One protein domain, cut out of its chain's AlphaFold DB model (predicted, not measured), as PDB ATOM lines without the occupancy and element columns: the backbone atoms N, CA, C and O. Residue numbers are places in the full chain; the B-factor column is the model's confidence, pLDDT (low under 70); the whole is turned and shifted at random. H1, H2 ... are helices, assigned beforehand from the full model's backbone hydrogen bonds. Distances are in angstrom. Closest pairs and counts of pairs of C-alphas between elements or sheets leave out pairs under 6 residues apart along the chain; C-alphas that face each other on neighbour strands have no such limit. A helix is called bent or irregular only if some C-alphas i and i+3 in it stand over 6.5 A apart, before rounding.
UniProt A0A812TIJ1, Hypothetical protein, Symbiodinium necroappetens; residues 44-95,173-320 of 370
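Overview. This is residues 44 to 95 and 173 to 320 of the 370 residues of the protein "Hypothetical protein" of Symbiodinium necroappetens (UniProt A0A812TIJ1). Three long helices, H5, H6 and H7, run side by side as an up-and-down bundle, each against the one before it. H3 and H4 pack on H5, while bent H2 arches over H6: H2b crosses the beginning of H6, H2a comes near its end, and H1 packs on H2a. At the far end of the printed part, residues 314 to 320 stick out. The 200 residues printed have eight named helices, H1 to H8 in chain order, and no named strand; the class is all helix. The outline is elongated, 64 by 40 by 25 A, yet only just compact, close to loose, with a radius of gyration of the C-alphas of 19.7 A.

Arrangement. Look first at H2, residues 60 to 95, one helix by its hydrogen bonds but bent: C-alphas 70 and 73 are 7.1 A apart, and its arms H2a, residues 60 to 70, and H2b, residues 73 to 95, stand at 66 degrees. With residues 79 to 87 alone, H2b touches H6, residues 254 to 282, at a steep tilt of 57 degrees; their closest C-alphas, Phe 83 and Ala 258, are 5.1 A apart. H1, residues 44 to 52, is only just irregular, C-alphas 46 and 49 being 6.8 A apart; it touches H2a, closest at C-alphas 52 and 63, 6.8 A. The hub is H5, residues 211 to 245, with a kink of 34 degrees near residue 224. It forms a hairpin with H6, at a shallow tilt of 14 degrees, closest at C-alphas 241 and 261, 6.1 A. H7, residues 289 to 307, touches H5 at C-alphas 301 and 233, 6.0 A, running the same way. H4, residues 190 to 202, forms a hairpin with H5, closest at C-alphas 192 and 224, 6.2 A. H3, residues 178 to 188, touches H5 at C-alphas 185 and 228, 6.0 A. H8, residues 311 to 319, touches no helix. Every O i to N i+4 pair is within hydrogen-bond range in H2a, H3, H7 and H8; H2b has 17 of 19, H4 8 of 9, H5 29 of 31, H6 22 of 25, and H1 2 of 5, beside 3 of 6 O i to N i+3 pairs.

Along the chain. Find C-alpha 211 at (14.032, -42.939, -31.397); H5 runs 48.0 A to C-alpha 245 at (-28.105, -39.302, -8.606). H6 measures 41.9 A, H2b 34.3 A and H7 27.2 A.

Size, cuts and confidence. C-alphas 56 and 320 are the farthest apart, 66.6 A. Residues 96 to 172 are not printed; the gap between C-alphas 95 and 173 is 16.8 A. Of the links printed whole, none is long. Confidence is under 70 at residues 51 to 58, 173 to 174 and 309 to 320.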
ATOM      1  N   GLY A  44     -10.651 -22.409 -24.539       84.94
ATOM      2  CA  GLY A  44      -9.824 -21.992 -23.397       84.94
ATOM      3  C   GLY A  44      -8.409 -22.593 -23.416       84.94
ATOM      4  O   GLY A  44      -7.426 -21.887 -23.193       84.94
ATOM      5  N   PHE A  45      -8.289 -23.874 -23.772       84.25
ATOM      6  CA  PHE A  45      -7.007 -24.570 -23.894       84.25
ATOM      7  C   PHE A  45      -6.118 -23.990 -25.002       84.25
ATOM      8  O   PHE A  45      -4.911 -23.847 -24.820       84.25
ATOM      9  N   PHE A  46      -6.685 -23.622 -26.152       83.00
ATOM     10  CA  PHE A  46      -5.895 -23.083 -27.261       83.00
ATOM     11  C   PHE A  46      -5.469 -21.633 -27.082       83.00
ATOM     12  O   PHE A  46      -4.438 -21.258 -27.648       83.00
ATOM     13  N   TRP A  47      -6.227 -20.859 -26.309       83.50
ATOM     14  CA  TRP A  47      -5.915 -19.468 -25.983       83.50
ATOM     15  C   TRP A  47      -4.913 -19.348 -24.823       83.50
ATOM     16  O   TRP A  47      -4.200 -18.354 -24.726       83.50
ATOM     17  N   MET A  48      -4.787 -20.379 -23.982       79.12
ATOM     18  CA  MET A  48      -3.862 -20.418 -22.839       79.12
ATOM     19  C   MET A  48      -2.403 -20.029 -23.162       79.12
ATOM     20  O   MET A  48      -1.854 -19.197 -22.440       79.12
ATOM     21  N   PRO A  49      -1.762 -20.550 -24.230       75.00
ATOM     22  CA  PRO A  49      -0.382 -20.194 -24.569       75.00
ATOM     23  C   PRO A  49      -0.153 -18.695 -24.812       75.00
ATOM     24  O   PRO A  49       0.933 -18.192 -24.542       75.00
ATOM     25  N   GLU A  50      -1.159 -17.965 -25.305       74.56
ATOM     26  CA  GLU A  50      -1.047 -16.513 -25.517       74.56
ATOM     27  C   GLU A  50      -1.001 -15.743 -24.192       74.56
ATOM     28  O   GLU A  50      -0.321 -14.721 -24.092       74.56
ATOM     29  N   PHE A  51      -1.674 -16.255 -23.159       66.31
ATOM     30  CA  PHE A  51      -1.624 -15.684 -21.816       66.31
ATOM     31  C   PHE A  51      -0.313 -16.023 -21.101       66.31
ATOM     32  O   PHE A  51       0.268 -15.156 -20.456       66.31
ATOM     33  N   THR A  52       0.195 -17.250 -21.244       62.47
ATOM     34  CA  THR A  52       1.392 -17.699 -20.512       62.47
ATOM     35  C   THR A  52       2.702 -17.158 -21.080       62.47
ATOM     36  O   THR A  52       3.634 -16.898 -20.320       62.47
ATOM     37  N   LEU A  53       2.785 -16.924 -22.395       59.19
ATOM     38  CA  LEU A  53       3.971 -16.329 -23.026       59.19
ATOM     39  C   LEU A  53       4.177 -14.852 -22.656       59.19
ATOM     40  O   LEU A  53       5.283 -14.337 -22.809       59.19
ATOM     41  N   ARG A  54       3.137 -14.166 -22.163       62.84
ATOM     42  CA  ARG A  54       3.187 -12.731 -21.864       62.84
ATOM     43  C   ARG A  54       3.949 -12.397 -20.576       62.84
ATOM     44  O   ARG A  54       4.565 -11.336 -20.526       62.84
ATOM     45  N   ASP A  55       3.973 -13.308 -19.600       58.47
ATOM     46  CA  ASP A  55       4.482 -13.026 -18.244       58.47
ATOM     47  C   ASP A  55       5.802 -13.736 -17.882       58.47
ATOM     48  O   ASP A  55       6.224 -13.727 -16.730       58.47
ATOM     49  N   GLY A  56       6.523 -14.294 -18.862       53.50
ATOM     50  CA  GLY A  56       7.960 -14.569 -18.709       53.50
ATOM     51  C   GLY A  56       8.350 -15.566 -17.607       53.50
ATOM     52  O   GLY A  56       9.278 -15.296 -16.848       53.50
ATOM     53  N   GLY A  57       7.704 -16.739 -17.559       57.53
ATOM     54  CA  GLY A  57       8.202 -17.891 -16.787       57.53
ATOM     55  C   GLY A  57       7.332 -18.369 -15.623       57.53
ATOM     56  O   GLY A  57       7.866 -18.938 -14.673       57.53
ATOM     57  N   GLY A  58       6.011 -18.167 -15.677       62.31
ATOM     58  CA  GLY A  58       5.092 -18.669 -14.649       62.31
ATOM     59  C   GLY A  58       5.242 -20.177 -14.404       62.31
ATOM     60  O   GLY A  58       5.288 -20.973 -15.347       62.31
ATOM     61  N   HIS A  59       5.304 -20.563 -13.126       85.38
ATOM     62  CA  HIS A  59       5.373 -21.955 -12.681       85.38
ATOM     63  C   HIS A  59       4.154 -22.747 -13.202       85.38
ATOM     64  O   HIS A  59       3.037 -22.241 -13.160       85.38
ATOM     65  N   PHE A  60       4.328 -24.003 -13.641       86.81
ATOM     66  CA  PHE A  60       3.260 -24.885 -14.169       86.81
ATOM     67  C   PHE A  60       1.921 -24.801 -13.404       86.81
ATOM     68  O   PHE A  60       0.849 -24.707 -14.003       86.81
ATOM     69  N   PHE A  61       1.979 -24.780 -12.068       88.44
ATOM     70  CA  PHE A  61       0.796 -24.695 -11.206       88.44
ATOM     71  C   PHE A  61       0.012 -23.389 -11.347       88.44
ATOM     72  O   PHE A  61      -1.211 -23.400 -11.240       88.44
ATOM     73  N   GLU A  62       0.692 -22.274 -11.602       88.12
ATOM     74  CA  GLU A  62       0.059 -20.979 -11.834       88.12
ATOM     75  C   GLU A  62      -0.714 -20.986 -13.155       88.12
ATOM     76  O   GLU A  62      -1.876 -20.585 -13.197       88.12
ATOM     77  N   GLN A  63      -0.119 -21.540 -14.215       85.62
ATOM     78  CA  GLN A  63      -0.788 -21.687 -15.510       85.62
ATOM     79  C   GLN A  63      -2.040 -22.564 -15.388       85.62
ATOM     80  O   GLN A  63      -3.113 -22.207 -15.873       85.62
ATOM     81  N   LEU A  64      -1.919 -23.694 -14.686       88.25
ATOM     82  CA  LEU A  64      -3.042 -24.585 -14.418       88.25
ATOM     83  C   LEU A  64      -4.148 -23.871 -13.627       88.25
ATOM     84  O   LEU A  64      -5.325 -24.003 -13.960       88.25
ATOM     85  N   PHE A  65      -3.784 -23.093 -12.606       90.06
ATOM     86  CA  PHE A  65      -4.737 -22.323 -11.812       90.06
ATOM     87  C   PHE A  65      -5.512 -21.317 -12.670       90.06
ATOM     88  O   PHE A  65      -6.744 -21.309 -12.629       90.06
ATOM     89  N   TRP A  66      -4.820 -20.521 -13.490       88.31
ATOM     90  CA  TRP A  66      -5.461 -19.545 -14.376       88.31
ATOM     91  C   TRP A  66      -6.343 -20.202 -15.436       88.31
ATOM     92  O   TRP A  66      -7.444 -19.713 -15.694       88.31
ATOM     93  N   PHE A  67      -5.920 -21.341 -15.989       88.12
ATOM     94  CA  PHE A  67      -6.743 -22.133 -16.900       88.12
ATOM     95  C   PHE A  67      -8.081 -22.513 -16.254       88.12
ATOM     96  O   PHE A  67      -9.142 -22.168 -16.779       88.12
ATOM     97  N   TRP A  68      -8.054 -23.141 -15.075       90.56
ATOM     98  CA  TRP A  68      -9.281 -23.539 -14.378       90.56
ATOM     99  C   TRP A  68     -10.128 -22.349 -13.943       90.56
ATOM    100  O   TRP A  68     -11.353 -22.403 -14.055       90.56
ATOM    101  N   LEU A  69      -9.499 -21.265 -13.493       90.75
ATOM    102  CA  LEU A  69     -10.206 -20.050 -13.105       90.75
ATOM    103  C   LEU A  69     -10.926 -19.408 -14.299       90.75
ATOM    104  O   LEU A  69     -12.066 -18.975 -14.155       90.75
ATOM    105  N   SER A  70     -10.301 -19.397 -15.482       89.00
ATOM    106  CA  SER A  70     -10.909 -18.862 -16.709       89.00
ATOM    107  C   SER A  70     -12.108 -19.688 -17.190       89.00
ATOM    108  O   SER A  70     -13.086 -19.134 -17.692       89.00
ATOM    109  N   LEU A  71     -12.073 -21.009 -16.981       89.69
ATOM    110  CA  LEU A  71     -13.162 -21.919 -17.340       89.69
ATOM    111  C   LEU A  71     -14.270 -21.982 -16.285       89.69
ATOM    112  O   LEU A  71     -15.404 -22.340 -16.617       89.69
ATOM    113  N   ALA A  72     -13.977 -21.628 -15.031       91.44
ATOM    114  CA  ALA A  72     -14.905 -21.775 -13.915       91.44
ATOM    115  C   ALA A  72     -16.286 -21.139 -14.168       91.44
ATOM    116  O   ALA A  72     -17.274 -21.833 -13.933       91.44
ATOM    117  N   PRO A  73     -16.425 -19.904 -14.700       91.38
ATOM    118  CA  PRO A  73     -17.742 -19.316 -14.958       91.38
ATOM    119  C   PRO A  73     -18.571 -20.127 -15.962       91.38
ATOM    120  O   PRO A  73     -19.763 -20.351 -15.750       91.38
ATOM    121  N   PHE A  74     -17.932 -20.610 -17.033       89.94
ATOM    122  CA  PHE A  74     -18.595 -21.408 -18.062       89.94
ATOM    123  C   PHE A  74     -19.047 -22.753 -17.507       89.94
ATOM    124  O   PHE A  74     -20.192 -23.152 -17.718       89.94
ATOM    125  N   VAL A  75     -18.176 -23.431 -16.759       89.69
ATOM    126  CA  VAL A  75     -18.479 -24.721 -16.129       89.69
ATOM    127  C   VAL A  75     -19.593 -24.569 -15.087       89.69
ATOM    128  O   VAL A  75     -20.556 -25.333 -15.107       89.69
ATOM    129  N   LEU A  76     -19.513 -23.553 -14.221       91.00
ATOM    130  CA  LEU A  76     -20.503 -23.287 -13.170       91.00
ATOM    131  C   LEU A  76     -21.896 -22.975 -13.725       91.00
ATOM    132  O   LEU A  76     -22.887 -23.248 -13.052       91.00
ATOM    133  N   LEU A  77     -21.989 -22.421 -14.936       90.56
ATOM    134  CA  LEU A  77     -23.268 -22.139 -15.581       90.56
ATOM    135  C   LEU A  77     -23.795 -23.338 -16.382       90.56
ATOM    136  O   LEU A  77     -24.946 -23.742 -16.229       90.56
ATOM    137  N   SER A  78     -22.962 -23.904 -17.254       91.38
ATOM    138  CA  SER A  78     -23.387 -24.895 -18.252       91.38
ATOM    139  C   SER A  78     -23.594 -26.295 -17.674       91.38
ATOM    140  O   SER A  78     -24.532 -27.004 -18.061       91.38
ATOM    141  N   VAL A  79     -22.759 -26.709 -16.718       90.00
ATOM    142  CA  VAL A  79     -22.789 -28.077 -16.191       90.00
ATOM    143  C   VAL A  79     -24.031 -28.331 -15.338       90.00
ATOM    144  O   VAL A  79     -24.707 -29.328 -15.603       90.00
ATOM    145  N   PRO A  80     -24.442 -27.450 -14.402       91.56
ATOM    146  CA  PRO A  80     -25.681 -27.658 -13.655       91.56
ATOM    147  C   PRO A  80     -26.921 -27.718 -14.551       91.56
ATOM    148  O   PRO A  80     -27.805 -28.537 -14.307       91.56
ATOM    149  N   VAL A  81     -26.975 -26.916 -15.622       94.50
ATOM    150  CA  VAL A  81     -28.068 -26.963 -16.610       94.50
ATOM    151  C   VAL A  81     -28.085 -28.308 -17.336       94.50
ATOM    152  O   VAL A  81     -29.133 -28.950 -17.434       94.50
ATOM    153  N   THR A  82     -26.920 -28.780 -17.781       95.88
ATOM    154  CA  THR A  82     -26.779 -30.086 -18.439       95.88
ATOM    155  C   THR A  82     -27.221 -31.219 -17.511       95.88
ATOM    156  O   THR A  82     -27.979 -32.098 -17.921       95.88
ATOM    157  N   PHE A  83     -26.824 -31.171 -16.236       95.88
ATOM    158  CA  PHE A  83     -27.219 -32.169 -15.243       95.88
ATOM    159  C   PHE A  83     -28.705 -32.090 -14.891       95.88
ATOM    160  O   PHE A  83     -29.339 -33.124 -14.718       95.88
ATOM    161  N   TYR A  84     -29.287 -30.892 -14.833       95.94
ATOM    162  CA  TYR A  84     -30.719 -30.707 -14.603       95.94
ATOM    163  C   TYR A  84     -31.559 -31.388 -15.694       95.94
ATOM    164  O   TYR A  84     -32.477 -32.154 -15.391       95.94
ATOM    165  N   ILE A  85     -31.211 -31.162 -16.966       96.44
ATOM    166  CA  ILE A  85     -31.880 -31.806 -18.106       96.44
ATOM    167  C   ILE A  85     -31.584 -33.309 -18.110       96.44
ATOM    168  O   ILE A  85     -32.489 -34.113 -18.339       96.44
ATOM    169  N   GLY A  86     -30.346 -33.695 -17.792       95.44
ATOM    170  CA  GLY A  86     -29.923 -35.086 -17.658       95.44
ATOM    171  C   GLY A  86     -30.752 -35.859 -16.633       95.44
ATOM    172  O   GLY A  86     -31.258 -36.929 -16.949       95.44
ATOM    173  N   ILE A  87     -30.978 -35.307 -15.437       95.38
ATOM    174  CA  ILE A  87     -31.829 -35.934 -14.414       95.38
ATOM    175  C   ILE A  87     -33.232 -36.179 -14.977       95.38
ATOM    176  O   ILE A  87     -33.738 -37.291 -14.866       95.38
ATOM    177  N   SER A  88     -33.832 -35.186 -15.645       95.25
ATOM    178  CA  SER A  88     -35.160 -35.353 -16.249       95.25
ATOM    179  C   SER A  88     -35.183 -36.408 -17.357       95.25
ATOM    180  O   SER A  88     -36.136 -37.173 -17.438       95.25
ATOM    181  N   LEU A  89     -34.149 -36.476 -18.201       94.25
ATOM    182  CA  LEU A  89     -34.014 -37.542 -19.194       94.25
ATOM    183  C   LEU A  89     -34.029 -38.909 -18.509       94.25
ATOM    184  O   LEU A  89     -34.766 -39.799 -18.914       94.25
ATOM    185  N   PHE A  90     -33.215 -39.078 -17.474       92.44
ATOM    186  CA  PHE A  90     -33.089 -40.350 -16.784       92.44
ATOM    187  C   PHE A  90     -34.350 -40.748 -15.994       92.44
ATOM    188  O   PHE A  90     -34.621 -41.944 -15.891       92.44
ATOM    189  N   GLU A  91     -35.115 -39.786 -15.468       92.69
ATOM    190  CA  GLU A  91     -36.460 -40.019 -14.916       92.69
ATOM    191  C   GLU A  91     -37.369 -40.640 -15.993       92.69
ATOM    192  O   GLU A  91     -37.902 -41.731 -15.784       92.69
ATOM    193  N   ASP A  92     -37.432 -40.040 -17.189       92.56
ATOM    194  CA  ASP A  92     -38.218 -40.587 -18.306       92.56
ATOM    195  C   ASP A  92     -37.747 -42.003 -18.694       92.56
ATOM    196  O   ASP A  92     -38.559 -42.893 -18.955       92.56
ATOM    197  N   LEU A  93     -36.427 -42.247 -18.710       90.44
ATOM    198  CA  LEU A  93     -35.878 -43.566 -19.042       90.44
ATOM    199  C   LEU A  93     -36.228 -44.636 -17.998       90.44
ATOM    200  O   LEU A  93     -36.318 -45.813 -18.350       90.44
ATOM    201  N   GLN A  94     -36.397 -44.259 -16.726       89.19
ATOM    202  CA  GLN A  94     -36.823 -45.181 -15.668       89.19
ATOM    203  C   GLN A  94     -38.302 -45.544 -15.778       89.19
ATOM    204  O   GLN A  94     -38.667 -46.680 -15.475       89.19
ATOM    205  N   GLU A  95     -39.142 -44.613 -16.226       91.31
ATOM    206  CA  GLU A  95     -40.576 -44.845 -16.410       91.31
ATOM    207  C   GLU A  95     -40.893 -45.599 -17.704       91.31
ATOM    208  O   GLU A  95     -41.870 -46.350 -17.761       91.31
ATOM    209  N   ARG A 173     -26.927 -51.453 -23.199       63.78
ATOM    210  CA  ARG A 173     -26.369 -51.865 -21.895       63.78
ATOM    211  C   ARG A 173     -25.707 -50.695 -21.172       63.78
ATOM    212  O   ARG A 173     -25.686 -50.704 -19.951       63.78
ATOM    213  N   SER A 174     -25.182 -49.732 -21.921       64.31
ATOM    214  CA  SER A 174     -24.659 -48.463 -21.430       64.31
ATOM    215  C   SER A 174     -25.729 -47.381 -21.588       64.31
ATOM    216  O   SER A 174     -26.447 -47.363 -22.582       64.31
ATOM    217  N   TRP A 175     -25.822 -46.471 -20.621       71.25
ATOM    218  CA  TRP A 175     -26.831 -45.398 -20.577       71.25
ATOM    219  C   TRP A 175     -26.785 -44.447 -21.780       71.25
ATOM    220  O   TRP A 175     -27.791 -43.840 -22.132       71.25
ATOM    221  N   ILE A 176     -25.617 -44.355 -22.420       75.38
ATOM    222  CA  ILE A 176     -25.429 -43.739 -23.728       75.38
ATOM    223  C   ILE A 176     -24.774 -44.763 -24.651       75.38
ATOM    224  O   ILE A 176     -23.796 -45.410 -24.254       75.38
ATOM    225  N   PRO A 177     -25.262 -44.913 -25.890       79.25
ATOM    226  CA  PRO A 177     -24.535 -45.637 -26.918       79.25
ATOM    227  C   PRO A 177     -23.176 -44.975 -27.161       79.25
ATOM    228  O   PRO A 177     -23.120 -43.835 -27.621       79.25
ATOM    229  N   LEU A 178     -22.087 -45.699 -26.879       83.88
ATOM    230  CA  LEU A 178     -20.704 -45.217 -27.020       83.88
ATOM    231  C   LEU A 178     -20.455 -44.544 -28.378       83.88
ATOM    232  O   LEU A 178     -19.743 -43.551 -28.448       83.88
ATOM    233  N   ASN A 179     -21.105 -45.039 -29.431       88.38
ATOM    234  CA  ASN A 179     -21.031 -44.476 -30.774       88.38
ATOM    235  C   ASN A 179     -21.397 -42.985 -30.805       88.38
ATOM    236  O   ASN A 179     -20.674 -42.208 -31.412       88.38
ATOM    237  N   TYR A 180     -22.471 -42.564 -30.125       90.25
ATOM    238  CA  TYR A 180     -22.862 -41.152 -30.103       90.25
ATOM    239  C   TYR A 180     -21.837 -40.291 -29.369       90.25
ATOM    240  O   TYR A 180     -21.519 -39.204 -29.839       90.25
ATOM    241  N   THR A 181     -21.285 -40.786 -28.258       91.50
ATOM    242  CA  THR A 181     -20.203 -40.096 -27.546       91.50
ATOM    243  C   THR A 181     -18.964 -39.972 -28.426       91.50
ATOM    244  O   THR A 181     -18.414 -38.885 -28.529       91.50
ATOM    245  N   VAL A 182     -18.558 -41.044 -29.109       91.88
ATOM    246  CA  VAL A 182     -17.389 -41.032 -30.000       91.88
ATOM    247  C   VAL A 182     -17.595 -40.083 -31.179       91.88
ATOM    248  O   VAL A 182     -16.682 -39.331 -31.501       91.88
ATOM    249  N   TYR A 183     -18.780 -40.062 -31.797       93.25
ATOM    250  CA  TYR A 183     -19.072 -39.108 -32.871       93.25
ATOM    251  C   TYR A 183     -19.052 -37.667 -32.373       93.25
ATOM    252  O   TYR A 183     -18.446 -36.813 -33.013       93.25
ATOM    253  N   MET A 184     -19.682 -37.405 -31.229       94.19
ATOM    254  CA  MET A 184     -19.730 -36.076 -30.627       94.19
ATOM    255  C   MET A 184     -18.320 -35.568 -30.303       94.19
ATOM    256  O   MET A 184     -17.922 -34.524 -30.816       94.19
ATOM    257  N   VAL A 185     -17.536 -36.355 -29.559       93.81
ATOM    258  CA  VAL A 185     -16.157 -36.008 -29.181       93.81
ATOM    259  C   VAL A 185     -15.264 -35.898 -30.411       93.81
ATOM    260  O   VAL A 185     -14.478 -34.963 -30.529       93.81
ATOM    261  N   GLY A 186     -15.398 -36.827 -31.360       92.00
ATOM    262  CA  GLY A 186     -14.624 -36.821 -32.596       92.00
ATOM    263  C   GLY A 186     -14.800 -35.519 -33.368       92.00
ATOM    264  O   GLY A 186     -13.808 -34.923 -33.776       92.00
ATOM    265  N   VAL A 187     -16.043 -35.044 -33.505       91.75
ATOM    266  CA  VAL A 187     -16.371 -33.769 -34.163       91.75
ATOM    267  C   VAL A 187     -15.866 -32.576 -33.344       91.75
ATOM    268  O   VAL A 187     -15.241 -31.677 -33.905       91.75
ATOM    269  N   ALA A 188     -16.079 -32.575 -32.025       91.31
ATOM    270  CA  ALA A 188     -15.650 -31.491 -31.139       91.31
ATOM    271  C   ALA A 188     -14.116 -31.359 -31.036       91.31
ATOM    272  O   ALA A 188     -13.600 -30.261 -30.834       91.31
ATOM    273  N   SER A 189     -13.382 -32.455 -31.240       91.12
ATOM    274  CA  SER A 189     -11.917 -32.517 -31.175       91.12
ATOM    275  C   SER A 189     -11.207 -32.178 -32.496       91.12
ATOM    276  O   SER A 189      -9.978 -32.040 -32.512       91.12
ATOM    277  N   VAL A 190     -11.935 -32.021 -33.614       91.06
ATOM    278  CA  VAL A 190     -11.348 -31.680 -34.929       91.06
ATOM    279  C   VAL A 190     -10.516 -30.391 -34.894       91.06
ATOM    280  O   VAL A 190      -9.403 -30.405 -35.430       91.06
ATOM    281  N   PRO A 191     -10.958 -29.287 -34.254       88.88
ATOM    282  CA  PRO A 191     -10.148 -28.074 -34.185       88.88
ATOM    283  C   PRO A 191      -8.767 -28.317 -33.561       88.88
ATOM    284  O   PRO A 191      -7.768 -27.797 -34.056       88.88
ATOM    285  N   GLY A 192      -8.672 -29.182 -32.548       87.88
ATOM    286  CA  GLY A 192      -7.395 -29.533 -31.923       87.88
ATOM    287  C   GLY A 192      -6.482 -30.381 -32.799       87.88
ATOM    288  O   GLY A 192      -5.259 -30.201 -32.786       87.88
ATOM    289  N   LEU A 193      -7.067 -31.254 -33.619       91.38
ATOM    290  CA  LEU A 193      -6.307 -32.042 -34.585       91.38
ATOM    291  C   LEU A 193      -5.596 -31.130 -35.589       91.38
ATOM    292  O   LEU A 193      -4.429 -31.356 -35.902       91.38
ATOM    293  N   SER A 194      -6.260 -30.058 -36.038       92.44
ATOM    294  CA  SER A 194      -5.665 -29.121 -36.997       92.44
ATOM    295  C   SER A 194      -4.357 -28.498 -36.487       92.44
ATOM    296  O   SER A 194      -3.379 -28.423 -37.229       92.44
ATOM    297  N   ARG A 195      -4.287 -28.140 -35.198       88.81
ATOM    298  CA  ARG A 195      -3.075 -27.588 -34.572       88.81
ATOM    299  C   ARG A 195      -1.963 -28.627 -34.450       88.81
ATOM    300  O   ARG A 195      -0.799 -28.298 -34.645       88.81
ATOM    301  N   THR A 196      -2.323 -29.876 -34.182       91.44
ATOM    302  CA  THR A 196      -1.368 -30.994 -34.098       91.44
ATOM    303  C   THR A 196      -0.738 -31.277 -35.457       91.44
ATOM    304  O   THR A 196       0.476 -31.418 -35.557       91.44
ATOM    305  N   ILE A 197      -1.536 -31.240 -36.529       95.31
ATOM    306  CA  ILE A 197      -1.034 -31.350 -37.907       95.31
ATOM    307  C   ILE A 197      -0.058 -30.209 -38.226       95.31
ATOM    308  O   ILE A 197       0.981 -30.439 -38.845       95.31
ATOM    309  N   LEU A 198      -0.357 -28.981 -37.789       94.19
ATOM    310  CA  LEU A 198       0.557 -27.847 -37.952       94.19
ATOM    311  C   LEU A 198       1.851 -28.017 -37.140       94.19
ATOM    312  O   LEU A 198       2.915 -27.695 -37.659       94.19
ATOM    313  N   SER A 199       1.770 -28.559 -35.921       92.81
ATOM    314  CA  SER A 199       2.932 -28.888 -35.076       92.81
ATOM    315  C   SER A 199       3.841 -29.917 -35.758       92.81
ATOM    316  O   SER A 199       5.032 -29.675 -35.931       92.81
ATOM    317  N   TRP A 200       3.271 -31.010 -36.278       95.88
ATOM    318  CA  TRP A 200       4.020 -32.006 -37.052       95.88
ATOM    319  C   TRP A 200       4.671 -31.424 -38.300       95.88
ATOM    320  O   TRP A 200       5.815 -31.747 -38.603       95.88
ATOM    321  N   LYS A 201       3.968 -30.537 -39.010       96.88
ATOM    322  CA  LYS A 201       4.525 -29.861 -40.183       96.88
ATOM    323  C   LYS A 201       5.676 -28.919 -39.819       96.88
ATOM    324  O   LYS A 201       6.604 -28.783 -40.610       96.88
ATOM    325  N   ALA A 202       5.598 -28.245 -38.671       96.50
ATOM    326  CA  ALA A 202       6.665 -27.377 -38.180       96.50
ATOM    327  C   ALA A 202       7.898 -28.175 -37.727       96.50
ATOM    328  O   ALA A 202       9.017 -27.682 -37.848       96.50
ATOM    329  N   GLY A 203       7.691 -29.413 -37.271       95.50
ATOM    330  CA  GLY A 203       8.744 -30.287 -36.770       95.50
ATOM    331  C   GLY A 203       9.174 -29.943 -35.338       95.50
ATOM    332  O   GLY A 203       8.701 -28.966 -34.747       95.50
ATOM    333  N   PRO A 204      10.056 -30.764 -34.743       95.69
ATOM    334  CA  PRO A 204      10.596 -30.494 -33.420       95.69
ATOM    335  C   PRO A 204      11.479 -29.232 -33.429       95.69
ATOM    336  O   PRO A 204      12.131 -28.935 -34.430       95.69
ATOM    337  N   PRO A 205      11.564 -28.499 -32.304       91.31
ATOM    338  CA  PRO A 205      12.371 -27.277 -32.206       91.31
ATOM    339  C   PRO A 205      13.887 -27.527 -32.287       91.31
ATOM    340  O   PRO A 205      14.659 -26.591 -32.475       91.31
ATOM    341  N   VAL A 206      14.315 -28.778 -32.115       94.19
ATOM    342  CA  VAL A 206      15.702 -29.239 -32.224       94.19
ATOM    343  C   VAL A 206      15.720 -30.380 -33.235       94.19
ATOM    344  O   VAL A 206      14.750 -31.134 -33.311       94.19
ATOM    345  N   GLU A 207      16.799 -30.528 -34.003       94.75
ATOM    346  CA  GLU A 207      16.969 -31.670 -34.906       94.75
ATOM    347  C   GLU A 207      17.006 -32.976 -34.094       94.75
ATOM    348  O   GLU A 207      18.011 -33.321 -33.473       94.75
ATOM    349  N   LEU A 208      15.879 -33.691 -34.073       95.88
ATOM    350  CA  LEU A 208      15.746 -35.012 -33.466       95.88
ATOM    351  C   LEU A 208      15.838 -36.082 -34.557       95.88
ATOM    352  O   LEU A 208      15.314 -35.912 -35.656       95.88
ATOM    353  N   ALA A 209      16.468 -37.210 -34.239       95.75
ATOM    354  CA  ALA A 209      16.595 -38.342 -35.149       95.75
ATOM    355  C   ALA A 209      16.357 -39.671 -34.424       95.75
ATOM    356  O   ALA A 209      16.508 -39.781 -33.206       95.75
ATOM    357  N   GLY A 210      16.002 -40.704 -35.190       95.81
ATOM    358  CA  GLY A 210      15.816 -42.055 -34.668       95.81
ATOM    359  C   GLY A 210      14.696 -42.136 -33.631       95.81
ATOM    360  O   GLY A 210      13.564 -41.738 -33.894       95.81
ATOM    361  N   PHE A 211      15.009 -42.687 -32.458       95.81
ATOM    362  CA  PHE A 211      14.032 -42.939 -31.397       95.81
ATOM    363  C   PHE A 211      13.437 -41.652 -30.810       95.81
ATOM    364  O   PHE A 211      12.233 -41.597 -30.575       95.81
ATOM    365  N   ASP A 212      14.242 -40.601 -30.647       95.88
ATOM    366  CA  ASP A 212      13.790 -39.346 -30.034       95.88
ATOM    367  C   ASP A 212      12.716 -38.645 -30.880       95.88
ATOM    368  O   ASP A 212      11.772 -38.066 -30.340       95.88
ATOM    369  N   LEU A 213      12.800 -38.768 -32.211       95.88
ATOM    370  CA  LEU A 213      11.766 -38.270 -33.120       95.88
ATOM    371  C   LEU A 213      10.435 -39.010 -32.914       95.88
ATOM    372  O   LEU A 213       9.393 -38.371 -32.797       95.88
ATOM    373  N   VAL A 214      10.469 -40.342 -32.791       96.50
ATOM    374  CA  VAL A 214       9.267 -41.160 -32.537       96.50
ATOM    375  C   VAL A 214       8.627 -40.798 -31.196       96.50
ATOM    376  O   VAL A 214       7.399 -40.725 -31.092       96.50
ATOM    377  N   VAL A 215       9.440 -40.553 -30.162       96.25
ATOM    378  CA  VAL A 215       8.941 -40.106 -28.854       96.25
ATOM    379  C   VAL A 215       8.261 -38.744 -28.981       96.25
ATOM    380  O   VAL A 215       7.149 -38.576 -28.478       96.25
ATOM    381  N   TRP A 216       8.878 -37.791 -29.682       95.50
ATOM    382  CA  TRP A 216       8.291 -36.471 -29.913       95.50
ATOM    383  C   TRP A 216       6.958 -36.552 -30.672       95.50
ATOM    384  O   TRP A 216       5.958 -36.013 -30.196       95.50
ATOM    385  N   GLU A 217       6.903 -37.290 -31.786       95.81
ATOM    386  CA  GLU A 217       5.674 -37.483 -32.573       95.81
ATOM    387  C   GLU A 217       4.556 -38.102 -31.728       95.81
ATOM    388  O   GLU A 217       3.410 -37.642 -31.761       95.81
ATOM    389  N   SER A 218       4.903 -39.105 -30.916       95.81
ATOM    390  CA  SER A 218       3.969 -39.760 -29.998       95.81
ATOM    391  C   SER A 218       3.447 -38.791 -28.937       95.81
ATOM    392  O   SER A 218       2.259 -38.812 -28.620       95.81
ATOM    393  N   ARG A 219       4.302 -37.920 -28.385       94.75
ATOM    394  CA  ARG A 219       3.891 -36.905 -27.401       94.75
ATOM    395  C   ARG A 219       2.938 -35.884 -28.015       94.75
ATOM    396  O   ARG A 219       1.929 -35.571 -27.388       94.75
ATOM    397  N   GLU A 220       3.206 -35.410 -29.228       94.00
ATOM    398  CA  GLU A 220       2.304 -34.495 -29.940       94.00
ATOM    399  C   GLU A 220       0.954 -35.155 -30.251       94.00
ATOM    400  O   GLU A 220      -0.095 -34.570 -29.975       94.00
ATOM    401  N   PHE A 221       0.961 -36.410 -30.715       95.62
ATOM    402  CA  PHE A 221      -0.266 -37.184 -30.909       95.62
ATOM    403  C   PHE A 221      -1.071 -37.317 -29.613       95.62
ATOM    404  O   PHE A 221      -2.278 -37.067 -29.594       95.62
ATOM    405  N   MET A 222      -0.406 -37.699 -28.518       95.94
ATOM    406  CA  MET A 222      -1.061 -37.905 -27.230       95.94
ATOM    407  C   MET A 222      -1.650 -36.613 -26.673       95.94
ATOM    408  O   MET A 222      -2.726 -36.680 -26.100       95.94
ATOM    409  N   LYS A 223      -1.018 -35.445 -26.856       91.94
ATOM    410  CA  LYS A 223      -1.603 -34.159 -26.426       91.94
ATOM    411  C   LYS A 223      -2.985 -33.935 -27.041       91.94
ATOM    412  O   LYS A 223      -3.907 -33.540 -26.335       91.94
ATOM    413  N   TRP A 224      -3.145 -34.227 -28.331       93.00
ATOM    414  CA  TRP A 224      -4.449 -34.164 -28.993       93.00
ATOM    415  C   TRP A 224      -5.391 -35.275 -28.533       93.00
ATOM    416  O   TRP A 224      -6.512 -34.999 -28.104       93.00
ATOM    417  N   ALA A 225      -4.937 -36.528 -28.605       95.19
ATOM    418  CA  ALA A 225      -5.769 -37.687 -28.300       95.19
ATOM    419  C   ALA A 225      -6.264 -37.662 -26.848       95.19
ATOM    420  O   ALA A 225      -7.362 -38.127 -26.556       95.19
ATOM    421  N   PHE A 226      -5.472 -37.097 -25.939       94.62
ATOM    422  CA  PHE A 226      -5.810 -36.968 -24.534       94.62
ATOM    423  C   PHE A 226      -6.961 -35.989 -24.291       94.62
ATOM    424  O   PHE A 226      -7.787 -36.246 -23.425       94.62
ATOM    425  N   LEU A 227      -7.089 -34.917 -25.078       92.31
ATOM    426  CA  LEU A 227      -8.250 -34.030 -24.963       92.31
ATOM    427  C   LEU A 227      -9.546 -34.774 -25.318       92.31
ATOM    428  O   LEU A 227     -10.516 -34.703 -24.571       92.31
ATOM    429  N   ALA A 228      -9.531 -35.569 -26.392       94.19
ATOM    430  CA  ALA A 228     -10.654 -36.443 -26.730       94.19
ATOM    431  C   ALA A 228     -10.911 -37.496 -25.633       94.19
ATOM    432  O   ALA A 228     -12.060 -37.815 -25.323       94.19
ATOM    433  N   LEU A 229      -9.846 -38.024 -25.021       95.44
ATOM    434  CA  LEU A 229      -9.932 -38.984 -23.922       95.44
ATOM    435  C   LEU A 229     -10.661 -38.387 -22.709       95.44
ATOM    436  O   LEU A 229     -11.629 -38.985 -22.236       95.44
ATOM    437  N   VAL A 230     -10.271 -37.175 -22.300       94.81
ATOM    438  CA  VAL A 230     -10.904 -36.411 -21.216       94.81
ATOM    439  C   VAL A 230     -12.380 -36.158 -21.509       94.81
ATOM    440  O   VAL A 230     -13.224 -36.315 -20.628       94.81
ATOM    441  N   SER A 231     -12.733 -35.818 -22.749       94.12
ATOM    442  CA  SER A 231     -14.131 -35.605 -23.140       94.12
ATOM    443  C   SER A 231     -14.966 -36.884 -23.042       94.12
ATOM    444  O   SER A 231     -16.078 -36.872 -22.503       94.12
ATOM    445  N   ILE A 232     -14.433 -38.021 -23.509       95.00
ATOM    446  CA  ILE A 232     -15.105 -39.322 -23.372       95.00
ATOM    447  C   ILE A 232     -15.274 -39.663 -21.889       95.00
ATOM    448  O   ILE A 232     -16.373 -40.044 -21.473       95.00
ATOM    449  N   PHE A 233     -14.215 -39.507 -21.092       95.06
ATOM    450  CA  PHE A 233     -14.247 -39.756 -19.656       95.06
ATOM    451  C   PHE A 233     -15.287 -38.888 -18.952       95.06
ATOM    452  O   PHE A 233     -16.125 -39.420 -18.223       95.06
ATOM    453  N   TRP A 234     -15.298 -37.580 -19.223       94.69
ATOM    454  CA  TRP A 234     -16.269 -36.631 -18.685       94.69
ATOM    455  C   TRP A 234     -17.690 -37.117 -18.938       94.69
ATOM    456  O   TRP A 234     -18.481 -37.242 -17.994       94.69
ATOM    457  N   VAL A 235     -18.044 -37.374 -20.202       94.25
ATOM    458  CA  VAL A 235     -19.409 -37.761 -20.581       94.25
ATOM    459  C   VAL A 235     -19.791 -39.068 -19.899       94.25
ATOM    460  O   VAL A 235     -20.866 -39.162 -19.307       94.25
ATOM    461  N   GLN A 236     -18.906 -40.066 -19.910       92.88
ATOM    462  CA  GLN A 236     -19.177 -41.342 -19.255       92.88
ATOM    463  C   GLN A 236     -19.363 -41.183 -17.750       92.88
ATOM    464  O   GLN A 236     -20.340 -41.698 -17.201       92.88
ATOM    465  N   LEU A 237     -18.470 -40.462 -17.077       94.06
ATOM    466  CA  LEU A 237     -18.547 -40.227 -15.641       94.06
ATOM    467  C   LEU A 237     -19.834 -39.470 -15.288       94.06
ATOM    468  O   LEU A 237     -20.565 -39.883 -14.391       94.06
ATOM    469  N   SER A 238     -20.175 -38.438 -16.064       94.31
ATOM    470  CA  SER A 238     -21.421 -37.679 -15.910       94.31
ATOM    471  C   SER A 238     -22.649 -38.575 -15.995       94.31
ATOM    472  O   SER A 238     -23.530 -38.489 -15.145       94.31
ATOM    473  N   MET A 239     -22.700 -39.487 -16.967       91.69
ATOM    474  CA  MET A 239     -23.828 -40.412 -17.120       91.69
ATOM    475  C   MET A 239     -23.950 -41.394 -15.957       91.69
ATOM    476  O   MET A 239     -25.063 -41.702 -15.530       91.69
ATOM    477  N   HIS A 240     -22.828 -41.848 -15.398       91.50
ATOM    478  CA  HIS A 240     -22.844 -42.665 -14.186       91.50
ATOM    479  C   HIS A 240     -23.410 -41.882 -13.001       91.50
ATOM    480  O   HIS A 240     -24.314 -42.367 -12.318       91.50
ATOM    481  N   PHE A 241     -22.926 -40.661 -12.771       93.44
ATOM    482  CA  PHE A 241     -23.415 -39.832 -11.670       93.44
ATOM    483  C   PHE A 241     -24.878 -39.430 -11.843       93.44
ATOM    484  O   PHE A 241     -25.623 -39.484 -10.869       93.44
ATOM    485  N   LEU A 242     -25.325 -39.111 -13.059       93.56
ATOM    486  CA  LEU A 242     -26.735 -38.848 -13.349       93.56
ATOM    487  C   LEU A 242     -27.606 -40.056 -13.014       93.56
ATOM    488  O   LEU A 242     -28.621 -39.908 -12.337       93.56
ATOM    489  N   HIS A 243     -27.174 -41.258 -13.399       89.81
ATOM    490  CA  HIS A 243     -27.895 -42.478 -13.067       89.81
ATOM    491  C   HIS A 243     -28.032 -42.687 -11.550       89.81
ATOM    492  O   HIS A 243     -29.137 -42.885 -11.038       89.81
ATOM    493  N   TYR A 244     -26.916 -42.652 -10.818       88.50
ATOM    494  CA  TYR A 244     -26.937 -42.877  -9.370       88.50
ATOM    495  C   TYR A 244     -27.638 -41.739  -8.619       88.50
ATOM    496  O   TYR A 244     -28.332 -41.980  -7.628       88.50
ATOM    497  N   GLY A 245     -27.519 -40.521  -9.137       89.56
ATOM    498  CA  GLY A 245     -28.105 -39.302  -8.606       89.56
ATOM    499  C   GLY A 245     -29.628 -39.253  -8.635       89.56
ATOM    500  O   GLY A 245     -30.231 -38.592  -7.793       89.56
ATOM    501  N   LEU A 246     -30.284 -40.034  -9.498       90.44
ATOM    502  CA  LEU A 246     -31.745 -40.212  -9.456       90.44
ATOM    503  C   LEU A 246     -32.236 -40.735  -8.107       90.44
ATOM    504  O   LEU A 246     -33.354 -40.456  -7.692       90.44
ATOM    505  N   ARG A 247     -31.418 -41.501  -7.376       91.31
ATOM    506  CA  ARG A 247     -31.806 -41.941  -6.027       91.31
ATOM    507  C   ARG A 247     -31.876 -40.766  -5.056       91.31
ATOM    508  O   ARG A 247     -32.663 -40.804  -4.114       91.31
ATOM    509  N   TRP A 248     -31.065 -39.738  -5.288       92.00
ATOM    510  CA  TRP A 248     -30.990 -38.539  -4.460       92.00
ATOM    511  C   TRP A 248     -32.038 -37.491  -4.834       92.00
ATOM    512  O   TRP A 248     -32.379 -36.675  -3.979       92.00
ATOM    513  N   SER A 249     -32.624 -37.545  -6.039       91.75
ATOM    514  CA  SER A 249     -33.716 -36.636  -6.429       91.75
ATOM    515  C   SER A 249     -34.971 -36.784  -5.559       91.75
ATOM    516  O   SER A 249     -35.807 -35.887  -5.525       91.75
ATOM    517  N   LYS A 250     -35.082 -37.872  -4.784       92.69
ATOM    518  CA  LYS A 250     -36.123 -38.056  -3.759       92.69
ATOM    519  C   LYS A 250     -35.948 -37.159  -2.530       92.69
ATOM    520  O   LYS A 250     -36.921 -36.910  -1.829       92.69
ATOM    521  N   TYR A 251     -34.720 -36.728  -2.242       94.94
ATOM    522  CA  TYR A 251     -34.371 -35.983  -1.026       94.94
ATOM    523  C   TYR A 251     -33.974 -34.533  -1.310       94.94
ATOM    524  O   TYR A 251     -34.108 -33.677  -0.440       94.94
ATOM    525  N   LEU A 252     -33.476 -34.253  -2.515       94.94
ATOM    526  CA  LEU A 252     -33.014 -32.935  -2.934       94.94
ATOM    527  C   LEU A 252     -33.867 -32.402  -4.082       94.94
ATOM    528  O   LEU A 252     -34.366 -33.161  -4.912       94.94
ATOM    529  N   THR A 253     -33.965 -31.075  -4.183       95.56
ATOM    530  CA  THR A 253     -34.496 -30.443  -5.396       95.56
ATOM    531  C   THR A 253     -33.644 -30.851  -6.599       95.56
ATOM    532  O   THR A 253     -32.440 -31.075  -6.466       95.56
ATOM    533  N   ARG A 254     -34.238 -30.920  -7.799       94.00
ATOM    534  CA  ARG A 254     -33.500 -31.290  -9.026       94.00
ATOM    535  C   ARG A 254     -32.248 -30.435  -9.234       94.00
ATOM    536  O   ARG A 254     -31.198 -30.968  -9.569       94.00
ATOM    537  N   PHE A 255     -32.349 -29.130  -8.974       93.94
ATOM    538  CA  PHE A 255     -31.213 -28.213  -9.050       93.94
ATOM    539  C   PHE A 255     -30.151 -28.508  -7.981       93.94
ATOM    540  O   PHE A 255     -28.969 -28.575  -8.299       93.94
ATOM    541  N   GLY A 256     -30.554 -28.757  -6.729       94.00
ATOM    542  CA  GLY A 256     -29.623 -29.156  -5.672       94.00
ATOM    543  C   GLY A 256     -28.896 -30.462  -6.001       94.00
ATOM    544  O   GLY A 256     -27.684 -30.548  -5.845       94.00
ATOM    545  N   CYS A 257     -29.616 -31.450  -6.535       95.12
ATOM    546  CA  CYS A 257     -29.037 -32.712  -6.986       95.12
ATOM    547  C   CYS A 257     -28.027 -32.492  -8.125       95.12
ATOM    548  O   CYS A 257     -26.893 -32.956  -8.030       95.12
ATOM    549  N   ALA A 258     -28.386 -31.708  -9.149       94.75
ATOM    550  CA  ALA A 258     -27.479 -31.349 -10.240       94.75
ATOM    551  C   ALA A 258     -26.184 -30.697  -9.720       94.75
ATOM    552  O   ALA A 258     -25.094 -31.113 -10.112       94.75
ATOM    553  N   THR A 259     -26.298 -29.756  -8.775       91.38
ATOM    554  CA  THR A 259     -25.166 -29.049  -8.148       91.38
ATOM    555  C   THR A 259     -24.307 -29.935  -7.239       91.38
ATOM    556  O   THR A 259     -23.123 -29.670  -7.065       91.38
ATOM    557  N   VAL A 260     -24.839 -31.009  -6.664       94.06
ATOM    558  CA  VAL A 260     -24.016 -31.944  -5.879       94.06
ATOM    559  C   VAL A 260     -23.318 -32.958  -6.791       94.06
ATOM    560  O   VAL A 260     -22.151 -33.279  -6.574       94.06
ATOM    561  N   LEU A 261     -24.002 -33.448  -7.826       94.56
ATOM    562  CA  LEU A 261     -23.494 -34.515  -8.694       94.56
ATOM    563  C   LEU A 261     -22.354 -34.080  -9.620       94.56
ATOM    564  O   LEU A 261     -21.521 -34.914  -9.962       94.56
ATOM    565  N   TRP A 262     -22.296 -32.809 -10.030       93.12
ATOM    566  CA  TRP A 262     -21.224 -32.350 -10.925       93.12
ATOM    567  C   TRP A 262     -19.867 -32.194 -10.221       93.12
ATOM    568  O   TRP A 262     -18.836 -32.349 -10.867       93.12
ATOM    569  N   LEU A 263     -19.834 -31.943  -8.906       93.00
ATOM    570  CA  LEU A 263     -18.589 -31.766  -8.145       93.00
ATOM    571  C   LEU A 263     -17.615 -32.954  -8.272       93.00
ATOM    572  O   LEU A 263     -16.465 -32.733  -8.660       93.00
ATOM    573  N   PRO A 264     -18.020 -34.213  -8.002       95.25
ATOM    574  CA  PRO A 264     -17.123 -35.355  -8.169       95.25
ATOM    575  C   PRO A 264     -16.740 -35.600  -9.634       95.25
ATOM    576  O   PRO A 264     -15.651 -36.104  -9.899       95.25
ATOM    577  N   VAL A 265     -17.598 -35.218 -10.586       94.44
ATOM    578  CA  VAL A 265     -17.296 -35.319 -12.019       94.44
ATOM    579  C   VAL A 265     -16.173 -34.362 -12.391       94.44
ATOM    580  O   VAL A 265     -15.177 -34.790 -12.969       94.44
ATOM    581  N   MET A 266     -16.278 -33.095 -11.990       92.81
ATOM    582  CA  MET A 266     -15.230 -32.108 -12.243       92.81
ATOM    583  C   MET A 266     -13.936 -32.435 -11.523       92.81
ATOM    584  O   MET A 266     -12.869 -32.218 -12.082       92.81
ATOM    585  N   PHE A 267     -14.009 -32.989 -10.312       95.12
ATOM    586  CA  PHE A 267     -12.820 -33.476  -9.622       95.12
ATOM    587  C   PHE A 267     -12.132 -34.601 -10.407       95.12
ATOM    588  O   PHE A 267     -10.912 -34.587 -10.551       95.12
ATOM    589  N   GLY A 268     -12.903 -35.544 -10.961       95.12
ATOM    590  CA  GLY A 268     -12.376 -36.594 -11.831       95.12
ATOM    591  C   GLY A 268     -11.695 -36.031 -13.080       95.12
ATOM    592  O   GLY A 268     -10.557 -36.391 -13.362       95.12
ATOM    593  N   VAL A 269     -12.363 -35.113 -13.786       93.50
ATOM    594  CA  VAL A 269     -11.828 -34.445 -14.989       93.50
ATOM    595  C   VAL A 269     -10.568 -33.639 -14.658       93.50
ATOM    596  O   VAL A 269      -9.580 -33.693 -15.387       93.50
ATOM    597  N   PHE A 270     -10.568 -32.925 -13.529       93.69
ATOM    598  CA  PHE A 270      -9.407 -32.190 -13.031       93.69
ATOM    599  C   PHE A 270      -8.220 -33.119 -12.772       93.69
ATOM    600  O   PHE A 270      -7.098 -32.803 -13.176       93.69
ATOM    601  N   LEU A 271      -8.457 -34.251 -12.102       95.88
ATOM    602  CA  LEU A 271      -7.425 -35.230 -11.775       95.88
ATOM    603  C   LEU A 271      -6.833 -35.849 -13.042       95.88
ATOM    604  O   LEU A 271      -5.612 -35.913 -13.169       95.88
ATOM    605  N   GLU A 272      -7.688 -36.264 -13.975       95.06
ATOM    606  CA  GLU A 272      -7.270 -36.794 -15.271       95.06
ATOM    607  C   GLU A 272      -6.387 -35.788 -15.998       95.06
ATOM    608  O   GLU A 272      -5.202 -36.060 -16.215       95.06
ATOM    609  N   TYR A 273      -6.920 -34.595 -16.261       93.81
ATOM    610  CA  TYR A 273      -6.221 -33.552 -16.999       93.81
ATOM    611  C   TYR A 273      -4.887 -33.168 -16.352       93.81
ATOM    612  O   TYR A 273      -3.840 -33.175 -17.003       93.81
ATOM    613  N   THR A 274      -4.902 -32.885 -15.048       92.12
ATOM    614  CA  THR A 274      -3.708 -32.447 -14.316       92.12
ATOM    615  C   THR A 274      -2.651 -33.542 -14.261       92.12
ATOM    616  O   THR A 274      -1.471 -33.243 -14.428       92.12
ATOM    617  N   SER A 275      -3.043 -34.807 -14.066       95.69
ATOM    618  CA  SER A 275      -2.090 -35.921 -13.997       95.69
ATOM    619  C   SER A 275      -1.319 -36.107 -15.305       95.69
ATOM    620  O   SER A 275      -0.100 -36.284 -15.283       95.69
ATOM    621  N   PHE A 276      -2.002 -36.007 -16.446       95.44
ATOM    622  CA  PHE A 276      -1.369 -36.136 -17.751       95.44
ATOM    623  C   PHE A 276      -0.522 -34.911 -18.099       95.44
ATOM    624  O   PHE A 276       0.622 -35.068 -18.521       95.44
ATOM    625  N   MET A 277      -1.034 -33.698 -17.866       92.81
ATOM    626  CA  MET A 277      -0.284 -32.470 -18.151       92.81
ATOM    627  C   MET A 277       0.962 -32.347 -17.273       92.81
ATOM    628  O   MET A 277       2.027 -32.016 -17.782       92.81
ATOM    629  N   ALA A 278       0.872 -32.701 -15.988       93.44
ATOM    630  CA  ALA A 278       2.037 -32.767 -15.110       93.44
ATOM    631  C   ALA A 278       3.041 -33.821 -15.601       93.44
ATOM    632  O   ALA A 278       4.243 -33.579 -15.597       93.44
ATOM    633  N   CYS A 279       2.562 -34.976 -16.074       96.38
ATOM    634  CA  CYS A 279       3.429 -35.997 -16.650       96.38
ATOM    635  C   CYS A 279       4.156 -35.486 -17.902       96.38
ATOM    636  O   CYS A 279       5.354 -35.701 -18.030       96.38
ATOM    637  N   ILE A 280       3.481 -34.776 -18.807       93.38
ATOM    638  CA  ILE A 280       4.113 -34.180 -19.994       93.38
ATOM    639  C   ILE A 280       5.128 -33.093 -19.608       93.38
ATOM    640  O   ILE A 280       6.204 -33.040 -20.198       93.38
ATOM    641  N   GLU A 281       4.816 -32.256 -18.623       91.62
ATOM    642  CA  GLU A 281       5.677 -31.135 -18.235       91.62
ATOM    643  C   GLU A 281       6.935 -31.586 -17.481       91.62
ATOM    644  O   GLU A 281       8.037 -31.129 -17.769       91.62
ATOM    645  N   PHE A 282       6.793 -32.508 -16.524       94.81
ATOM    646  CA  PHE A 282       7.886 -32.910 -15.630       94.81
ATOM    647  C   PHE A 282       8.708 -34.103 -16.132       94.81
ATOM    648  O   PHE A 282       9.616 -34.552 -15.432       94.81
ATOM    649  N   THR A 283       8.397 -34.651 -17.307       96.31
ATOM    650  CA  THR A 283       9.189 -35.731 -17.910       96.31
ATOM    651  C   THR A 283      10.047 -35.215 -19.052       96.31
ATOM    652  O   THR A 283       9.599 -34.407 -19.868       96.31
ATOM    653  N   ASP A 284      11.273 -35.737 -19.131       95.06
ATOM    654  CA  ASP A 284      12.209 -35.421 -20.207       95.06
ATOM    655  C   ASP A 284      11.582 -35.654 -21.586       95.06
ATOM    656  O   ASP A 284      10.759 -36.555 -21.778       95.06
ATOM    657  N   HIS A 285      12.020 -34.877 -22.579       91.00
ATOM    658  CA  HIS A 285      11.471 -34.948 -23.936       91.00
ATOM    659  C   HIS A 285      11.572 -36.337 -24.579       91.00
ATOM    660  O   HIS A 285      10.713 -36.673 -25.392       91.00
ATOM    661  N   ASN A 286      12.540 -37.150 -24.150       92.81
ATOM    662  CA  ASN A 286      12.796 -38.497 -24.666       92.81
ATOM    663  C   ASN A 286      12.123 -39.601 -23.819       92.81
ATOM    664  O   ASN A 286      12.358 -40.791 -24.030       92.81
ATOM    665  N   SER A 287      11.287 -39.228 -22.846       96.25
ATOM    666  CA  SER A 287      10.615 -40.168 -21.950       96.25
ATOM    667  C   SER A 287       9.272 -40.656 -22.498       96.25
ATOM    668  O   SER A 287       8.417 -39.871 -22.910       96.25
ATOM    669  N   LEU A 288       9.042 -41.971 -22.412       96.06
ATOM    670  CA  LEU A 288       7.763 -42.619 -22.734       96.06
ATOM    671  C   LEU A 288       6.796 -42.713 -21.541       96.06
ATOM    672  O   LEU A 288       5.706 -43.263 -21.685       96.06
ATOM    673  N   ILE A 289       7.143 -42.175 -20.367       96.81
ATOM    674  CA  ILE A 289       6.270 -42.209 -19.178       96.81
ATOM    675  C   ILE A 289       4.851 -41.658 -19.462       96.81
ATOM    676  O   ILE A 289       3.888 -42.284 -19.009       96.81
ATOM    677  N   PRO A 290       4.654 -40.584 -20.260       96.56
ATOM    678  CA  PRO A 290       3.310 -40.108 -20.607       96.56
ATOM    679  C   PRO A 290       2.426 -41.146 -21.311       96.56
ATOM    680  O   PRO A 290       1.212 -41.143 -21.105       96.56
ATOM    681  N   VAL A 291       3.016 -42.080 -22.067       96.50
ATOM    682  CA  VAL A 291       2.277 -43.180 -22.712       96.50
ATOM    683  C   VAL A 291       1.635 -44.082 -21.666       96.50
ATOM    684  O   VAL A 291       0.493 -44.500 -21.829       96.50
ATOM    685  N   ILE A 292       2.337 -44.357 -20.563       96.69
ATOM    686  CA  ILE A 292       1.824 -45.205 -19.481       96.69
ATOM    687  C   ILE A 292       0.595 -44.551 -18.843       96.69
ATOM    688  O   ILE A 292      -0.423 -45.215 -18.652       96.69
ATOM    689  N   VAL A 293       0.666 -43.245 -18.562       96.94
ATOM    690  CA  VAL A 293      -0.456 -42.480 -17.990       96.94
ATOM    691  C   VAL A 293      -1.640 -42.443 -18.958       96.94
ATOM    692  O   VAL A 293      -2.768 -42.711 -18.553       96.94
ATOM    693  N   PHE A 294      -1.388 -42.194 -20.245       97.38
ATOM    694  CA  PHE A 294      -2.416 -42.209 -21.287       97.38
ATOM    695  C   PHE A 294      -3.122 -43.572 -21.383       97.38
ATOM    696  O   PHE A 294      -4.349 -43.653 -21.348       97.38
ATOM    697  N   VAL A 295      -2.354 -44.664 -21.443       97.31
ATOM    698  CA  VAL A 295      -2.897 -46.030 -21.509       97.31
ATOM    699  C   VAL A 295      -3.683 -46.379 -20.243       97.31
ATOM    700  O   VAL A 295      -4.730 -47.017 -20.345       97.31
ATOM    701  N   ALA A 296      -3.235 -45.939 -19.066       97.12
ATOM    702  CA  ALA A 296      -3.967 -46.148 -17.818       97.12
ATOM    703  C   ALA A 296      -5.362 -45.498 -17.853       97.12
ATOM    704  O   ALA A 296      -6.344 -46.149 -17.489       97.12
ATOM    705  N   TRP A 297      -5.473 -44.267 -18.361       97.25
ATOM    706  CA  TRP A 297      -6.763 -43.590 -18.541       97.25
ATOM    707  C   TRP A 297      -7.644 -44.264 -19.600       97.25
ATOM    708  O   TRP A 297      -8.831 -44.482 -19.358       97.25
ATOM    709  N   CYS A 298      -7.070 -44.724 -20.717       96.69
ATOM    710  CA  CYS A 298      -7.792 -45.539 -21.701       96.69
ATOM    711  C   CYS A 298      -8.386 -46.810 -21.070       96.69
ATOM    712  O   CYS A 298      -9.566 -47.108 -21.263       96.69
ATOM    713  N   ILE A 299      -7.589 -47.547 -20.287       96.81
ATOM    714  CA  ILE A 299      -8.051 -48.743 -19.568       96.81
ATOM    715  C   ILE A 299      -9.175 -48.370 -18.602       96.81
ATOM    716  O   ILE A 299     -10.187 -49.067 -18.543       96.81
ATOM    717  N   TRP A 300      -9.034 -47.263 -17.874       95.25
ATOM    718  CA  TRP A 300     -10.050 -46.799 -16.939       95.25
ATOM    719  C   TRP A 300     -11.385 -46.483 -17.629       95.25
ATOM    720  O   TRP A 300     -12.430 -46.927 -17.156       95.25
ATOM    721  N   ILE A 301     -11.370 -45.802 -18.776       93.31
ATOM    722  CA  ILE A 301     -12.575 -45.517 -19.576       93.31
ATOM    723  C   ILE A 301     -13.221 -46.806 -20.088       93.31
ATOM    724  O   ILE A 301     -14.441 -46.966 -20.008       93.31
ATOM    725  N   VAL A 302     -12.421 -47.757 -20.578       92.56
ATOM    726  CA  VAL A 302     -12.927 -49.070 -21.009       92.56
ATOM    727  C   VAL A 302     -13.563 -49.810 -19.831       92.56
ATOM    728  O   VAL A 302     -14.657 -50.359 -19.970       92.56
ATOM    729  N   CYS A 303     -12.934 -49.775 -18.654       92.00
ATOM    730  CA  CYS A 303     -13.485 -50.338 -17.425       92.00
ATOM    731  C   CYS A 303     -14.799 -49.651 -17.031       92.00
ATOM    732  O   CYS A 303     -15.782 -50.348 -16.789       92.00
ATOM    733  N   LEU A 304     -14.868 -48.317 -17.021       89.25
ATOM    734  CA  LEU A 304     -16.104 -47.574 -16.749       89.25
ATOM    735  C   LEU A 304     -17.217 -47.959 -17.726       89.25
ATOM    736  O   LEU A 304     -18.335 -48.245 -17.304       89.25
ATOM    737  N   SER A 305     -16.901 -48.047 -19.017       87.69
ATOM    738  CA  SER A 305     -17.843 -48.481 -20.055       87.69
ATOM    739  C   SER A 305     -18.343 -49.907 -19.821       87.69
ATOM    740  O   SER A 305     -19.532 -50.184 -19.976       87.69
ATOM    741  N   TYR A 306     -17.446 -50.815 -19.430       86.56
ATOM    742  CA  TYR A 306     -17.759 -52.223 -19.197       86.56
ATOM    743  C   TYR A 306     -18.575 -52.449 -17.915       86.56
ATOM    744  O   TYR A 306     -19.520 -53.241 -17.908       86.56
ATOM    745  N   TYR A 307     -18.230 -51.750 -16.831       85.38
ATOM    746  CA  TYR A 307     -18.905 -51.855 -15.535       85.38
ATOM    747  C   TYR A 307     -20.183 -51.023 -15.438       85.38
ATOM    748  O   TYR A 307     -20.942 -51.207 -14.480       85.38
ATOM    749  N   SER A 308     -20.460 -50.174 -16.431       80.69
ATOM    750  CA  SER A 308     -21.741 -49.495 -16.592       80.69
ATOM    751  C   SER A 308     -22.853 -50.517 -16.841       80.69
ATOM    752  O   SER A 308     -23.255 -50.809 -17.966       80.69
ATOM    753  N   ASN A 309     -23.338 -51.131 -15.766       66.81
ATOM    754  CA  ASN A 309     -24.485 -52.014 -15.810       66.81
ATOM    755  C   ASN A 309     -25.733 -51.146 -15.953       66.81
ATOM    756  O   ASN A 309     -26.258 -50.639 -14.963       66.81
ATOM    757  N   GLY A 310     -26.201 -50.981 -17.186       64.81
ATOM    758  CA  GLY A 310     -27.464 -50.324 -17.480       64.81
ATOM    759  C   GLY A 310     -28.655 -50.951 -16.740       64.81
ATOM    760  O   GLY A 310     -28.599 -52.105 -16.290       64.81
ATOM    761  N   PRO A 311     -29.796 -50.245 -16.710       58.22
ATOM    762  CA  PRO A 311     -30.999 -50.649 -15.970       58.22
ATOM    763  C   PRO A 311     -31.571 -51.960 -16.530       58.22
ATOM    764  O   PRO A 311     -32.255 -52.730 -15.858       58.22
ATOM    765  N   LEU A 312     -31.232 -52.249 -17.784       58.19
ATOM    766  CA  LEU A 312     -31.716 -53.367 -18.566       58.19
ATOM    767  C   LEU A 312     -31.135 -54.698 -18.119       58.19
ATOM    768  O   LEU A 312     -31.785 -55.718 -18.323       58.19
ATOM    769  N   ARG A 313     -29.968 -54.724 -17.463       63.25
ATOM    770  CA  ARG A 313     -29.440 -55.978 -16.908       63.25
ATOM    771  C   ARG A 313     -30.329 -56.479 -15.761       63.25
ATOM    772  O   ARG A 313     -30.557 -57.682 -15.661       63.25
ATOM    773  N   ALA A 314     -30.907 -55.563 -14.977       57.84
ATOM    774  CA  ALA A 314     -31.884 -55.893 -13.939       57.84
ATOM    775  C   ALA A 314     -33.224 -56.354 -14.541       57.84
ATOM    776  O   ALA A 314     -33.760 -57.382 -14.130       57.84
ATOM    777  N   ALA A 315     -33.725 -55.660 -15.570       60.00
ATOM    778  CA  ALA A 315     -34.981 -56.025 -16.233       60.00
ATOM    779  C   ALA A 315     -34.890 -57.351 -17.017       60.00
ATOM    780  O   ALA A 315     -35.804 -58.173 -16.967       60.00
ATOM    781  N   GLN A 316     -33.773 -57.605 -17.708       62.41
ATOM    782  CA  GLN A 316     -33.551 -58.850 -18.451       62.41
ATOM    783  C   GLN A 316     -33.368 -60.052 -17.522       62.41
ATOM    784  O   GLN A 316     -33.888 -61.120 -17.828       62.41
ATOM    785  N   SER A 317     -32.709 -59.881 -16.368       59.56
ATOM    786  CA  SER A 317     -32.594 -60.952 -15.369       59.56
ATOM    787  C   SER A 317     -33.947 -61.352 -14.771       59.56
ATOM    788  O   SER A 317     -34.089 -62.484 -14.311       59.56
ATOM    789  N   ALA A 318     -34.937 -60.455 -14.778       57.12
ATOM    790  CA  ALA A 318     -36.289 -60.752 -14.312       57.12
ATOM    791  C   ALA A 318     -37.144 -61.486 -15.366       57.12
ATOM    792  O   ALA A 318     -38.061 -62.223 -15.000       57.12
ATOM    793  N   LYS A 319     -36.853 -61.318 -16.668       58.22
ATOM    794  CA  LYS A 319     -37.701 -61.804 -17.778       58.22
ATOM    795  C   LYS A 319     -37.182 -63.066 -18.488       58.22
ATOM    796  O   LYS A 319     -37.866 -63.560 -19.377       58.22
ATOM    797  N   THR A 320     -36.068 -63.682 -18.074       50.44
ATOM    798  CA  THR A 320     -35.582 -64.990 -18.598       50.44
ATOM    799  C   THR A 320     -36.482 -66.197 -18.266       50.44
ATOM    800  O   THR A 320     -36.065 -67.355 -18.351       50.44
TER     801      THR A 320